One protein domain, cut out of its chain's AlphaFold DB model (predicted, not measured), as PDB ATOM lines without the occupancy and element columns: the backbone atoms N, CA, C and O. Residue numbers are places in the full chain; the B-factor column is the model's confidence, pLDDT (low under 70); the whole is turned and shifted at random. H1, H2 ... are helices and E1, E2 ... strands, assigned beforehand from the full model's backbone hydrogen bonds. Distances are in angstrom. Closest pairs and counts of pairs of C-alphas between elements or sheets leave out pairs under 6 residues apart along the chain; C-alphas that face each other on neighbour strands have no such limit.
ATOM      1  N   LYS A 220     138.724 170.846 139.217       94.69
ATOM      2  CA  LYS A 220     139.883 170.509 140.046       94.69
ATOM      3  C   LYS A 220     140.513 169.215 139.564       94.69
ATOM      4  O   LYS A 220     139.811 168.272 139.223       94.69
ATOM      5  N   GLU A 221     141.842 169.160 139.588       94.00
ATOM      6  CA  GLU A 221     142.582 167.912 139.378       94.00
ATOM      7  C   GLU A 221     142.113 166.871 140.401       94.00
ATOM      8  O   GLU A 221     142.184 167.133 141.604       94.00
ATOM      9  N   ALA A 222     141.674 165.706 139.932       94.69
ATOM     10  CA  ALA A 222     141.342 164.569 140.788       94.69
ATOM     11  C   ALA A 222     142.268 163.378 140.541       94.69
ATOM     12  O   ALA A 222     142.710 162.743 141.498       94.69
ATOM     13  N   VAL A 223     142.636 163.129 139.280       95.56
ATOM     14  CA  VAL A 223     143.628 162.113 138.907       95.56
ATOM     15  C   VAL A 223     144.705 162.757 138.044       95.56
ATOM     16  O   VAL A 223     144.413 163.505 137.111       95.56
ATOM     17  N   VAL A 224     145.966 162.493 138.370       94.56
ATOM     18  CA  VAL A 224     147.127 163.039 137.665       94.56
ATOM     19  C   VAL A 224     148.064 161.898 137.304       94.56
ATOM     20  O   VAL A 224     148.597 161.234 138.190       94.56
ATOM     21  N   ILE A 225     148.297 161.696 136.010       93.88
ATOM     22  CA  ILE A 225     149.226 160.691 135.485       93.88
ATOM     23  C   ILE A 225     150.495 161.410 135.044       93.88
ATOM     24  O   ILE A 225     150.419 162.363 134.269       93.88
ATOM     25  N   ARG A 226     151.656 160.984 135.542       91.50
ATOM     26  CA  ARG A 226     152.954 161.609 135.238       91.50
ATOM     27  C   ARG A 226     154.102 160.619 135.347       91.50
ATOM     28  O   ARG A 226     153.919 159.529 135.881       91.50
ATOM     29  N   SER A 227     155.296 161.007 134.899       87.75
ATOM     30  CA  SER A 227     156.499 160.200 135.136       87.75
ATOM     31  C   SER A 227     156.675 159.895 136.628       87.75
ATOM     32  O   SER A 227     156.439 160.757 137.481       87.75
ATOM     33  N   GLN A 228     157.149 158.684 136.933       84.75
ATOM     34  CA  GLN A 228     157.508 158.247 138.280       84.75
ATOM     35  C   GLN A 228     158.416 159.257 139.000       84.75
ATOM     36  O   GLN A 228     158.247 159.491 140.194       84.75
ATOM     37  N   LYS A 229     159.343 159.898 138.274       80.12
ATOM     38  CA  LYS A 229     160.249 160.913 138.835       80.12
ATOM     39  C   LYS A 229     159.528 162.210 139.210       80.12
ATOM     40  O   LYS A 229     159.915 162.873 140.161       80.12
ATOM     41  N   GLY A 230     158.459 162.553 138.492       75.31
ATOM     42  CA  GLY A 230     157.682 163.775 138.700       75.31
ATOM     43  C   GLY A 230     156.564 163.648 139.738       75.31
ATOM     44  O   GLY A 230     155.857 164.628 139.979       75.31
ATOM     45  N   VAL A 231     156.347 162.473 140.347       78.31
ATOM     46  CA  VAL A 231     155.258 162.241 141.324       78.31
ATOM     47  C   VAL A 231     155.278 163.281 142.451       78.31
ATOM     48  O   VAL A 231     154.232 163.844 142.785       78.31
ATOM     49  N   CYS A 232     156.471 163.618 142.951       71.94
ATOM     50  CA  CYS A 232     156.687 164.587 144.028       71.94
ATOM     51  C   CYS A 232     156.318 166.042 143.674       71.94
ATOM     52  O   CYS A 232     156.047 166.830 144.575       71.94
ATOM     53  N   GLU A 233     156.231 166.407 142.390       72.19
ATOM     54  CA  GLU A 233     155.850 167.766 141.967       72.19
ATOM     55  C   GLU A 233     154.348 168.047 142.187       72.19
ATOM     56  O   GLU A 233     153.892 169.186 142.063       72.19
ATOM     57  N   THR A 234     153.525 167.030 142.491       68.31
ATOM     58  CA  THR A 234     152.120 167.269 142.859       68.31
ATOM     59  C   THR A 234     152.020 167.538 144.346       68.31
ATOM     60  O   THR A 234     152.160 166.642 145.174       68.31
ATOM     61  N   ARG A 235     151.666 168.770 144.703       67.88
ATOM     62  CA  ARG A 235     151.356 169.106 146.092       67.88
ATOM     63  C   ARG A 235     149.981 168.559 146.502       67.88
ATOM     64  O   ARG A 235     148.953 169.148 146.158       67.88
ATOM     65  N   ILE A 236     149.979 167.486 147.292       69.81
ATOM     66  CA  ILE A 236     148.793 166.851 147.893       69.81
ATOM     67  C   ILE A 236     148.630 167.354 149.340       69.81
ATOM     68  O   ILE A 236     148.814 166.616 150.299       69.81
ATOM     69  N   VAL A 237     148.359 168.645 149.542       64.50
ATOM     70  CA  VAL A 237     148.066 169.162 150.896       64.50
ATOM     71  C   VAL A 237     146.559 169.199 151.086       64.50
ATOM     72  O   VAL A 237     145.902 170.006 150.431       64.50
ATOM     73  N   ALA A 238     146.037 168.325 151.957       59.91
ATOM     74  CA  ALA A 238     144.620 168.234 152.335       59.91
ATOM     75  C   ALA A 238     143.643 168.106 151.144       59.91
ATOM     76  O   ALA A 238     142.502 168.562 151.201       59.91
ATOM     77  N   LYS A 239     144.095 167.507 150.034       73.19
ATOM     78  CA  LYS A 239     143.294 167.307 148.821       73.19
ATOM     79  C   LYS A 239     143.260 165.831 148.467       73.19
ATOM     80  O   LYS A 239     144.304 165.192 148.405       73.19
ATOM     81  N   GLN A 240     142.069 165.326 148.178       80.94
ATOM     82  CA  GLN A 240     141.885 164.003 147.592       80.94
ATOM     83  C   GLN A 240     142.249 164.077 146.102       80.94
ATOM     84  O   GLN A 240     141.407 164.406 145.271       80.94
ATOM     85  N   ILE A 241     143.533 163.888 145.797       87.50
ATOM     86  CA  ILE A 241     144.078 163.831 144.434       87.50
ATOM     87  C   ILE A 241     144.896 162.552 144.334       87.50
ATOM     88  O   ILE A 241     145.822 162.351 145.125       87.50
ATOM     89  N   ARG A 242     144.582 161.701 143.359       91.81
ATOM     90  CA  ARG A 242     145.385 160.519 143.057       91.81
ATOM     91  C   ARG A 242     146.481 160.895 142.071       91.81
ATOM     92  O   ARG A 242     146.200 161.379 140.979       91.81
ATOM     93  N   VAL A 243     147.732 160.639 142.439       91.38
ATOM     94  CA  VAL A 243     148.888 160.824 141.553       91.38
ATOM     95  C   VAL A 243     149.433 159.457 141.191       91.38
ATOM     96  O   VAL A 243     149.847 158.703 142.069       91.38
ATOM     97  N   ILE A 244     149.413 159.137 139.903       92.56
ATOM     98  CA  ILE A 244     149.858 157.855 139.371       92.56
ATOM     99  C   ILE A 244     151.167 158.089 138.626       92.56
ATOM    100  O   ILE A 244     151.213 158.794 137.615       92.56
ATOM    101  N   GLY A 245     152.238 157.507 139.163       91.94
ATOM    102  CA  GLY A 245     153.536 157.461 138.508       91.94
ATOM    103  C   GLY A 245     153.560 156.378 137.433       91.94
ATOM    104  O   GLY A 245     153.165 155.240 137.679       91.94
ATOM    105  N   VAL A 246     154.012 156.731 136.233       92.25
ATOM    106  CA  VAL A 246     154.221 155.798 135.121       92.25
ATOM    107  C   VAL A 246     155.676 155.822 134.659       92.25
ATOM    108  O   VAL A 246     156.422 156.762 134.937       92.25
ATOM    109  N   SER A 247     156.099 154.778 133.945       91.88
ATOM    110  CA  SER A 247     157.441 154.742 133.351       91.88
ATOM    111  C   SER A 247     157.625 155.864 132.317       91.88
ATOM    112  O   SER A 247     156.658 156.274 131.677       91.88
ATOM    113  N   GLU A 248     158.865 156.307 132.085       87.81
ATOM    114  CA  GLU A 248     159.183 157.286 131.026       87.81
ATOM    115  C   GLU A 248     158.687 156.826 129.648       87.81
ATOM    116  O   GLU A 248     158.140 157.616 128.885       87.81
ATOM    117  N   LYS A 249     158.788 155.523 129.353       90.25
ATOM    118  CA  LYS A 249     158.264 154.933 128.113       90.25
ATOM    119  C   LYS A 249     156.749 155.119 127.998       90.25
ATOM    120  O   LYS A 249     156.250 155.483 126.938       90.25
ATOM    121  N   THR A 250     156.018 154.877 129.085       91.56
ATOM    122  CA  THR A 250     154.563 155.077 129.127       91.56
ATOM    123  C   THR A 250     154.207 156.555 129.017       91.56
ATOM    124  O   THR A 250     153.300 156.893 128.265       91.56
ATOM    125  N   MET A 251     154.927 157.439 129.710       91.12
ATOM    126  CA  MET A 251     154.693 158.881 129.615       91.12
ATOM    127  C   MET A 251     154.945 159.393 128.192       91.12
ATOM    128  O   MET A 251     154.130 160.139 127.661       91.12
ATOM    129  N   GLY A 252     156.021 158.933 127.546       89.19
ATOM    130  CA  GLY A 252     156.310 159.231 126.145       89.19
ATOM    131  C   GLY A 252     155.207 158.753 125.196       89.19
ATOM    132  O   GLY A 252     154.840 159.488 124.285       89.19
ATOM    133  N   ALA A 253     154.622 157.574 125.440       91.06
ATOM    134  CA  ALA A 253     153.478 157.082 124.669       91.06
ATOM    135  C   ALA A 253     152.221 157.949 124.862       91.06
ATOM    136  O   ALA A 253     151.557 158.268 123.884       91.06
ATOM    137  N   LEU A 254     151.933 158.392 126.093       91.81
ATOM    138  CA  LEU A 254     150.811 159.298 126.374       91.81
ATOM    139  C   LEU A 254     150.994 160.667 125.704       91.81
ATOM    140  O   LEU A 254     150.041 161.203 125.153       91.81
ATOM    141  N   ILE A 255     152.211 161.221 125.728       88.62
ATOM    142  CA  ILE A 255     152.543 162.489 125.053       88.62
ATOM    143  C   ILE A 255     152.435 162.337 123.530       88.62
ATOM    144  O   ILE A 255     151.954 163.237 122.850       88.62
ATOM    145  N   GLY A 256     152.878 161.199 122.993       88.38
ATOM    146  CA  GLY A 256     152.822 160.895 121.563       88.38
ATOM    147  C   GLY A 256     151.453 160.440 121.051       88.38
ATOM    148  O   GLY A 256     151.286 160.338 119.833       88.38
ATOM    149  N   SER A 257     150.492 160.159 121.938       90.94
ATOM    150  CA  SER A 257     149.160 159.668 121.574       90.94
ATOM    151  C   SER A 257     148.428 160.693 120.711       90.94
ATOM    152  O   SER A 257     148.388 161.877 121.033       90.94
ATOM    153  N   GLN A 258     147.828 160.236 119.610       89.81
ATOM    154  CA  GLN A 258     147.009 161.089 118.742       89.81
ATOM    155  C   GLN A 258     145.693 161.485 119.416       89.81
ATOM    156  O   GLN A 258     145.146 162.545 119.123       89.81
ATOM    157  N   THR A 259     145.182 160.646 120.318       90.50
ATOM    158  CA  THR A 259     143.928 160.880 121.042       90.50
ATOM    159  C   THR A 259     144.099 161.946 122.119       90.50
ATOM    160  O   THR A 259     143.221 162.779 122.304       90.50
ATOM    161  N   LEU A 260     145.251 161.965 122.800       90.06
ATOM    162  CA  LEU A 260     145.574 162.933 123.854       90.06
ATOM    163  C   LEU A 260     146.238 164.213 123.316       90.06
ATOM    164  O   LEU A 260     146.973 164.884 124.036       90.06
ATOM    165  N   ARG A 261     145.979 164.576 122.060       87.62
ATOM    166  CA  ARG A 261     146.386 165.866 121.491       87.62
ATOM    167  C   ARG A 261     145.321 166.912 121.761       87.62
ATOM    168  O   ARG A 261     144.135 166.605 121.686       87.62
ATOM    169  N   LYS A 262     145.733 168.148 122.053       83.06
ATOM    170  CA  LYS A 262     144.796 169.252 122.314       83.06
ATOM    171  C   LYS A 262     143.856 169.463 121.120       83.06
ATOM    172  O   LYS A 262     142.666 169.685 121.326       83.06
ATOM    173  N   GLU A 263     144.395 169.303 119.917       84.62
ATOM    174  CA  GLU A 263     143.727 169.505 118.634       84.62
ATOM    175  C   GLU A 263     142.714 168.384 118.327       84.62
ATOM    176  O   GLU A 263     141.775 168.576 117.557       84.62
ATOM    177  N   ASN A 264     142.865 167.198 118.937       89.94
ATOM    178  CA  ASN A 264     141.961 166.065 118.730       89.94
ATOM    179  C   ASN A 264     140.796 166.093 119.724       89.94
ATOM    180  O   ASN A 264     140.699 165.279 120.647       89.94
ATOM    181  N   HIS A 265     139.886 167.040 119.516       87.88
ATOM    182  CA  HIS A 265     138.741 167.194 120.401       87.88
ATOM    183  C   HIS A 265     137.836 165.963 120.449       87.88
ATOM    184  O   HIS A 265     137.408 165.586 121.532       87.88
ATOM    185  N   ILE A 266     137.601 165.305 119.310       90.75
ATOM    186  CA  ILE A 266     136.743 164.112 119.225       90.75
ATOM    187  C   ILE A 266     137.308 162.986 120.104       90.75
ATOM    188  O   ILE A 266     136.578 162.350 120.864       90.75
ATOM    189  N   GLY A 267     138.625 162.761 120.034       93.50
ATOM    190  CA  GLY A 267     139.314 161.780 120.869       93.50
ATOM    191  C   GLY A 267     139.235 162.122 122.357       93.50
ATOM    192  O   GLY A 267     138.875 161.268 123.170       93.50
ATOM    193  N   LEU A 268     139.513 163.380 122.712       94.31
ATOM    194  CA  LEU A 268     139.430 163.850 124.095       94.31
ATOM    195  C   LEU A 268     138.007 163.758 124.654       94.31
ATOM    196  O   LEU A 268     137.837 163.288 125.774       94.31
ATOM    197  N   GLU A 269     136.995 164.158 123.889       93.75
ATOM    198  CA  GLU A 269     135.595 164.090 124.303       93.75
ATOM    199  C   GLU A 269     135.140 162.640 124.498       93.75
ATOM    200  O   GLU A 269     134.479 162.337 125.487       93.75
ATOM    201  N   SER A 270     135.559 161.718 123.623       95.38
ATOM    202  CA  SER A 270     135.273 160.288 123.792       95.38
ATOM    203  C   SER A 270     135.867 159.729 125.090       95.38
ATOM    204  O   SER A 270     135.210 158.962 125.796       95.38
ATOM    205  N   LEU A 271     137.100 160.115 125.436       96.56
ATOM    206  CA  LEU A 271     137.719 159.721 126.704       96.56
ATOM    207  C   LEU A 271     137.028 160.376 127.904       96.56
ATOM    208  O   LEU A 271     136.787 159.708 128.907       96.56
ATOM    209  N   GLU A 272     136.698 161.663 127.804       97.50
ATOM    210  CA  GLU A 272     135.981 162.409 128.840       97.50
ATOM    211  C   GLU A 272     134.601 161.800 129.107       97.50
ATOM    212  O   GLU A 272     134.242 161.652 130.270       97.50
ATOM    213  N   ALA A 273     133.875 161.375 128.068       97.06
ATOM    214  CA  ALA A 273     132.592 160.685 128.190       97.06
ATOM    215  C   ALA A 273     132.733 159.341 128.921       97.06
ATOM    216  O   ALA A 273     132.028 159.109 129.894       97.06
ATOM    217  N   LYS A 274     133.715 158.506 128.548       97.50
ATOM    218  CA  LYS A 274     133.974 157.229 129.247       97.50
ATOM    219  C   LYS A 274     134.306 157.430 130.728       97.50
ATOM    220  O   LYS A 274     133.864 156.665 131.578       97.50
ATOM    221  N   VAL A 275     135.101 158.453 131.044       97.56
ATOM    222  CA  VAL A 275     135.419 158.801 132.437       97.56
ATOM    223  C   VAL A 275     134.184 159.344 133.157       97.56
ATOM    224  O   VAL A 275     133.980 159.035 134.327       97.56
ATOM    225  N   ALA A 276     133.351 160.131 132.479       97.69
ATOM    226  CA  ALA A 276     132.107 160.644 133.037       97.69
ATOM    227  C   ALA A 276     131.117 159.513 133.357       97.69
ATOM    228  O   ALA A 276     130.538 159.530 134.443       97.69
ATOM    229  N   ASP A 277     131.012 158.498 132.493       97.62
ATOM    230  CA  ASP A 277     130.176 157.310 132.706       97.62
ATOM    231  C   ASP A 277     130.590 156.541 133.971       97.62
ATOM    232  O   ASP A 277     129.737 156.201 134.790       97.62
ATOM    233  N   ILE A 278     131.897 156.335 134.185       96.69
ATOM    234  CA  ILE A 278     132.430 155.698 135.408       96.69
ATOM    235  C   ILE A 278     132.032 156.476 136.663       96.69
ATOM    236  O   ILE A 278     131.724 155.896 137.703       96.69
ATOM    237  N   LEU A 279     132.065 157.806 136.582       96.88
ATOM    238  CA  LEU A 279     131.819 158.679 137.725       96.88
ATOM    239  C   LEU A 279     130.338 159.027 137.919       96.88
ATOM    240  O   LEU A 279     130.008 159.647 138.932       96.88
ATOM    241  N   GLY A 280     129.467 158.650 136.979       96.88
ATOM    242  CA  GLY A 280     128.062 159.055 136.960       96.88
ATOM    243  C   GLY A 280     127.880 160.567 136.798       96.88
ATOM    244  O   GLY A 280     126.980 161.144 137.408       96.88
ATOM    245  N   LEU A 281     128.760 161.222 136.034       96.81
ATOM    246  CA  LEU A 281     128.765 162.674 135.830       96.81
ATOM    247  C   LEU A 281     128.308 163.049 134.417       96.81
ATOM    248  O   LEU A 281     128.469 162.268 133.482       96.81
ATOM    249  N   PRO A 282     127.813 164.280 134.209       96.19
ATOM    250  CA  PRO A 282     127.694 164.828 132.869       96.19
ATOM    251  C   PRO A 282     129.065 164.897 132.182       96.19
ATOM    252  O   PRO A 282     130.048 165.329 132.784       96.19
ATOM    253  N   ALA A 283     129.132 164.567 130.890       95.00
ATOM    254  CA  ALA A 283     130.390 164.578 130.136       95.00
ATOM    255  C   ALA A 283     131.106 165.940 130.159       95.00
ATOM    256  O   ALA A 283     132.334 165.993 130.113       95.00
ATOM    257  N   HIS A 284     130.369 167.052 130.255       94.94
ATOM    258  CA  HIS A 284     130.960 168.388 130.343       94.94
ATOM    259  C   HIS A 284     131.671 168.651 131.678       94.94
ATOM    260  O   HIS A 284     132.594 169.455 131.707       94.94
ATOM    261  N   ASP A 285     131.320 167.948 132.757       96.69
ATOM    262  CA  ASP A 285     131.970 168.103 134.062       96.69
ATOM    263  C   ASP A 285     133.312 167.364 134.162       96.69
ATOM    264  O   ASP A 285     134.070 167.586 135.103       96.69
ATOM    265  N   VAL A 286     133.660 166.544 133.169       97.81
ATOM    266  CA  VAL A 286     134.984 165.928 133.063       97.81
ATOM    267  C   VAL A 286     135.810 166.659 132.012       97.81
ATOM    268  O   VAL A 286     135.398 166.812 130.863       97.81
ATOM    269  N   VAL A 287     137.012 167.087 132.393       97.19
ATOM    270  CA  VAL A 287     137.992 167.670 131.474       97.19
ATOM    271  C   VAL A 287     139.319 166.938 131.597       97.19
ATOM    272  O   VAL A 287     139.921 166.888 132.672       97.19
ATOM    273  N   ILE A 288     139.804 166.418 130.471       97.12
ATOM    274  CA  ILE A 288     141.147 165.858 130.353       97.12
ATOM    275  C   ILE A 288     142.061 166.949 129.798       97.12
ATOM    276  O   ILE A 288     141.895 167.424 128.672       97.12
ATOM    277  N   VAL A 289     143.043 167.346 130.604       95.00
ATOM    278  CA  VAL A 289     144.138 168.219 130.182       95.00
ATOM    279  C   VAL A 289     145.298 167.328 129.738       95.00
ATOM    280  O   VAL A 289     145.897 166.657 130.591       95.00
ATOM    281  N   PRO A 290     145.622 167.297 128.437       92.31
ATOM    282  CA  PRO A 290     146.728 166.499 127.941       92.31
ATOM    283  C   PRO A 290     148.076 167.025 128.441       92.31
ATOM    284  O   PRO A 290     148.204 168.164 128.903       92.31
ATOM    285  N   ALA A 291     149.101 166.180 128.351       87.38
ATOM    286  CA  ALA A 291     150.460 166.607 128.641       87.38
ATOM    287  C   ALA A 291     150.921 167.579 127.546       87.38
ATOM    288  O   ALA A 291     150.935 167.231 126.370       87.38
ATOM    289  N   MET A 292     151.303 168.800 127.927       73.12
ATOM    290  CA  MET A 292     151.895 169.734 126.970       73.12
ATOM    291  C   MET A 292     153.273 169.237 126.521       73.12
ATOM    292  O   MET A 292     154.073 168.785 127.345       73.12
ATOM    293  N   TYR A 293     153.548 169.342 125.220       63.09
ATOM    294  CA  TYR A 293     154.824 168.941 124.633       63.09
ATOM    295  C   TYR A 293     156.005 169.747 125.194       63.09
ATOM    296  O   TYR A 293     155.900 170.938 125.487       63.09
ATOM    297  N   ALA A 334     152.370 165.919 132.636       89.44
ATOM    298  CA  ALA A 334     151.270 165.267 133.306       89.44
ATOM    299  C   ALA A 334     150.006 165.348 132.460       89.44
ATOM    300  O   ALA A 334     149.673 166.414 131.942       89.44
ATOM    301  N   VAL A 335     149.285 164.233 132.398       94.12
ATOM    302  CA  VAL A 335     147.887 164.197 131.972       94.12
ATOM    303  C   VAL A 335     147.036 164.393 133.220       94.12
ATOM    304  O   VAL A 335     147.258 163.732 134.238       94.12
ATOM    305  N   ARG A 336     146.097 165.338 133.177       94.81
ATOM    306  CA  ARG A 336     145.256 165.686 134.332       94.81
ATOM    307  C   ARG A 336     143.805 165.414 133.999       94.81
ATOM    308  O   ARG A 336     143.293 165.940 133.020       94.81
ATOM    309  N   ILE A 337     143.148 164.654 134.856       97.06
ATOM    310  CA  ILE A 337     141.715 164.422 134.811       97.06
ATOM    311  C   ILE A 337     141.099 165.329 135.866       97.06
ATOM    312  O   ILE A 337     141.442 165.256 137.054       97.06
ATOM    313  N   CYS A 338     140.246 166.234 135.403       97.31
ATOM    314  CA  CYS A 338     139.677 167.302 136.201       97.31
ATOM    315  C   CYS A 338     138.161 167.152 136.274       97.31
ATOM    316  O   CYS A 338     137.519 166.926 135.252       97.31
ATOM    317  N   VAL A 339     137.620 167.295 137.480       97.38
ATOM    318  CA  VAL A 339     136.190 167.157 137.800       97.38
ATOM    319  C   VAL A 339     135.768 168.257 138.785       97.38
ATOM    320  O   VAL A 339     136.645 168.961 139.307       97.38
ATOM    321  N   PRO A 340     134.469 168.461 139.059       96.31
ATOM    322  CA  PRO A 340     134.027 169.378 140.105       96.31
ATOM    323  C   PRO A 340     134.583 168.963 141.476       96.31
ATOM    324  O   PRO A 340     134.923 167.798 141.695       96.31
ATOM    325  N   ASP A 341     134.736 169.916 142.396       93.50
ATOM    326  CA  ASP A 341     135.466 169.671 143.649       93.50
ATOM    327  C   ASP A 341     134.772 168.615 144.527       93.50
ATOM    328  O   ASP A 341     135.423 167.749 145.112       93.50
ATOM    329  N   GLU A 342     133.443 168.639 144.524       93.88
ATOM    330  CA  GLU A 342     132.538 167.697 145.177       93.88
ATOM    331  C   GLU A 342     132.683 166.251 144.668       93.88
ATOM    332  O   GLU A 342     132.386 165.307 145.399       93.88
ATOM    333  N   HIS A 343     133.211 166.049 143.457       95.12
ATOM    334  CA  HIS A 343     133.365 164.728 142.840       95.12
ATOM    335  C   HIS A 343     134.796 164.186 142.869       95.12
ATOM    336  O   HIS A 343     135.045 163.076 142.383       95.12
ATOM    337  N   ARG A 344     135.750 164.905 143.481       93.62
ATOM    338  CA  ARG A 344     137.136 164.419 143.573       93.62
ATOM    339  C   ARG A 344     137.254 163.085 144.303       93.62
ATOM    340  O   ARG A 344     138.130 162.304 143.957       93.62
ATOM    341  N   GLU A 345     136.396 162.816 145.288       93.00
ATOM    342  CA  GLU A 345     136.434 161.550 146.031       93.00
ATOM    343  C   GLU A 345     136.052 160.351 145.170       93.00
ATOM    344  O   GLU A 345     136.728 159.321 145.200       93.00
ATOM    345  N   SER A 346     134.994 160.500 144.373       94.12
ATOM    346  CA  SER A 346     134.565 159.466 143.429       94.12
ATOM    347  C   SER A 346     135.680 159.178 142.421       94.12
ATOM    348  O   SER A 346     136.118 158.037 142.265       94.12
ATOM    349  N   ALA A 347     136.255 160.238 141.843       95.06
ATOM    350  CA  ALA A 347     137.375 160.128 140.912       95.06
ATOM    351  C   ALA A 347     138.642 159.541 141.550       95.06
ATOM    352  O   ALA A 347     139.370 158.797 140.896       95.06
ATOM    353  N   TYR A 348     138.901 159.829 142.827       93.50
ATOM    354  CA  TYR A 348     140.010 159.236 143.567       93.50
ATOM    355  C   TYR A 348     139.840 157.718 143.715       93.50
ATOM    356  O   TYR A 348     140.798 156.972 143.513       93.50
ATOM    357  N   LYS A 349     138.627 157.259 144.048       94.44
ATOM    358  CA  LYS A 349     138.298 155.832 144.199       94.44
ATOM    359  C   LYS A 349     138.376 155.079 142.866       94.44
ATOM    360  O   LYS A 349     138.879 153.962 142.846       94.44
ATOM    361  N   ALA A 350     137.964 155.708 141.765       96.19
ATOM    362  CA  ALA A 350     137.997 155.129 140.418       96.19
ATOM    363  C   ALA A 350     139.328 155.347 139.662       96.19
ATOM    364  O   ALA A 350     139.428 155.082 138.464       96.19
ATOM    365  N   ALA A 351     140.370 155.862 140.321       95.38
ATOM    366  CA  ALA A 351     141.541 156.387 139.624       95.38
ATOM    367  C   ALA A 351     142.337 155.343 138.818       95.38
ATOM    368  O   ALA A 351     142.896 155.686 137.775       95.38
ATOM    369  N   ASP A 352     142.395 154.090 139.273       95.12
ATOM    370  CA  ASP A 352     143.114 153.019 138.568       95.12
ATOM    371  C   ASP A 352     142.368 152.581 137.290       95.12
ATOM    372  O   ASP A 352     142.990 152.319 136.254       95.12
ATOM    373  N   GLU A 353     141.032 152.596 137.318       95.94
ATOM    374  CA  GLU A 353     140.179 152.354 136.148       95.94
ATOM    375  C   GLU A 353     140.310 153.496 135.130       95.94
ATOM    376  O   GLU A 353     140.612 153.257 133.958       95.94
ATOM    377  N   ILE A 354     140.216 154.748 135.598       95.94
ATOM    378  CA  ILE A 354     140.452 155.948 134.780       95.94
ATOM    379  C   ILE A 354     141.836 155.874 134.122       95.94
ATOM    380  O   ILE A 354     141.969 156.086 132.918       95.94
ATOM    381  N   CYS A 355     142.879 155.529 134.880       94.50
ATOM    382  CA  CYS A 355     144.236 155.397 134.351       94.50
ATOM    383  C   CYS A 355     144.332 154.349 133.236       94.50
ATOM    384  O   CYS A 355     145.037 154.561 132.250       94.50
ATOM    385  N   THR A 356     143.604 153.240 133.363       94.69
ATOM    386  CA  THR A 356     143.581 152.178 132.351       94.69
ATOM    387  C   THR A 356     142.992 152.679 131.034       94.69
ATOM    388  O   THR A 356     143.589 152.452 129.981       94.69
ATOM    389  N   ILE A 357     141.896 153.444 131.089       94.25
ATOM    390  CA  ILE A 357     141.289 154.073 129.905       94.25
ATOM    391  C   ILE A 357     142.256 155.053 129.245       94.25
ATOM    392  O   ILE A 357     142.475 154.981 128.038       94.25
ATOM    393  N   ILE A 358     142.873 155.938 130.033       94.00
ATOM    394  CA  ILE A 358     143.794 156.951 129.502       94.00
ATOM    395  C   ILE A 358     145.044 156.311 128.886       94.00
ATOM    396  O   ILE A 358     145.568 156.811 127.898       94.00
ATOM    397  N   ARG A 359     145.522 155.188 129.431       91.12
ATOM    398  CA  ARG A 359     146.660 154.441 128.870       91.12
ATOM    399  C   ARG A 359     146.326 153.672 127.594       91.12
ATOM    400  O   ARG A 359     147.258 153.303 126.884       91.12
ATOM    401  N   GLY A 360     145.049 153.410 127.330       86.38
ATOM    402  CA  GLY A 360     144.580 152.784 126.094       86.38
ATOM    403  C   GLY A 360     144.338 153.765 124.943       86.38
ATOM    404  O   GLY A 360     143.890 153.325 123.887       86.38
ATOM    405  N   ALA A 361     144.579 155.063 125.161       82.94
ATOM    406  CA  ALA A 361     144.282 156.153 124.233       82.94
ATOM    407  C   ALA A 361     145.311 156.356 123.115       82.94
ATOM    408  O   ALA A 361     146.534 156.254 123.360       82.94
TER     409      ALA A 361
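Overview. This is residues 220 to 293 and 334 to 361 of the 361 residues of an uncharacterized protein of Candidatus Kaiserbacteria bacterium RIFCSPHIGHO2_01_FULL_56_24 (UniProt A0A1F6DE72). A four-stranded sheet, ordered E2 E1 E4 E3, has H2, H3, H4 and H5 packed over one face; short H1 lies over the other at the E2 edge. The 102 printed residues hold five named helices and four named strands, in order E1 H1 E2 H2 H3 E3 E4 H4 H5. The sheet and class are mixed; the whole is compact, radius of gyration of the C-alphas 12.5 A, spanning 33 by 32 by 19 A.

Arrangement. Inner strands E1, residues 220 to 227, and E4, residues 334 to 339, are antiparallel, with N 225 and O 335 at 2.9 A, within hydrogen-bond range. Edge strand E2, residues 242 to 246, is parallel to E1, with N 244 and O 224 at 2.8 A. Edge strand E3, residues 287 to 289, is antiparallel to E4, with N 289 and O 336 at 2.8 A. On one face are H2, residues 248 to 256, H3, residues 265 to 279, H4, residues 341 to 349, and H5, residues 351 to 359. H3 touches H5 with residues 271 to 275 alone, closest C-alphas Val 275 and Ile 354, 6.2 A, at a shallow tilt of 22 degrees, opposite ways. H1, residues 228 to 233, is on the opposite face, height 7.5 A. E1, H1, E2 form a strand-helix-strand unit, parallel neighbours joined through a helix; E2, H2 H3, E3 form a split one, with E1 and E4 between; both crossovers are right-handed. Every O i to N i+4 pair is within range in H2, H3 and H5; H4 has 3 of 5, H1 0 of 2 but 1 of 3 O i to N i+3.

Along the chain. E1, 20.2 A long, starts at C-alpha 220 (139.883, 170.509, 140.046) and bends by 61 degrees at residue 223. H3 measures 20.5 A; H5 ends at C-alpha 359 (146.660, 154.441, 128.870).

Size, cuts and confidence. The farthest C-alphas, Ala 238 and Gln 258, are 34.4 A apart. Residues 294 to 333 are cut out, leaving 10.1 A between C-alphas 293 and 334. Of links printed whole, none is long. Residues 234 to 238 and 293 have pLDDT under 70.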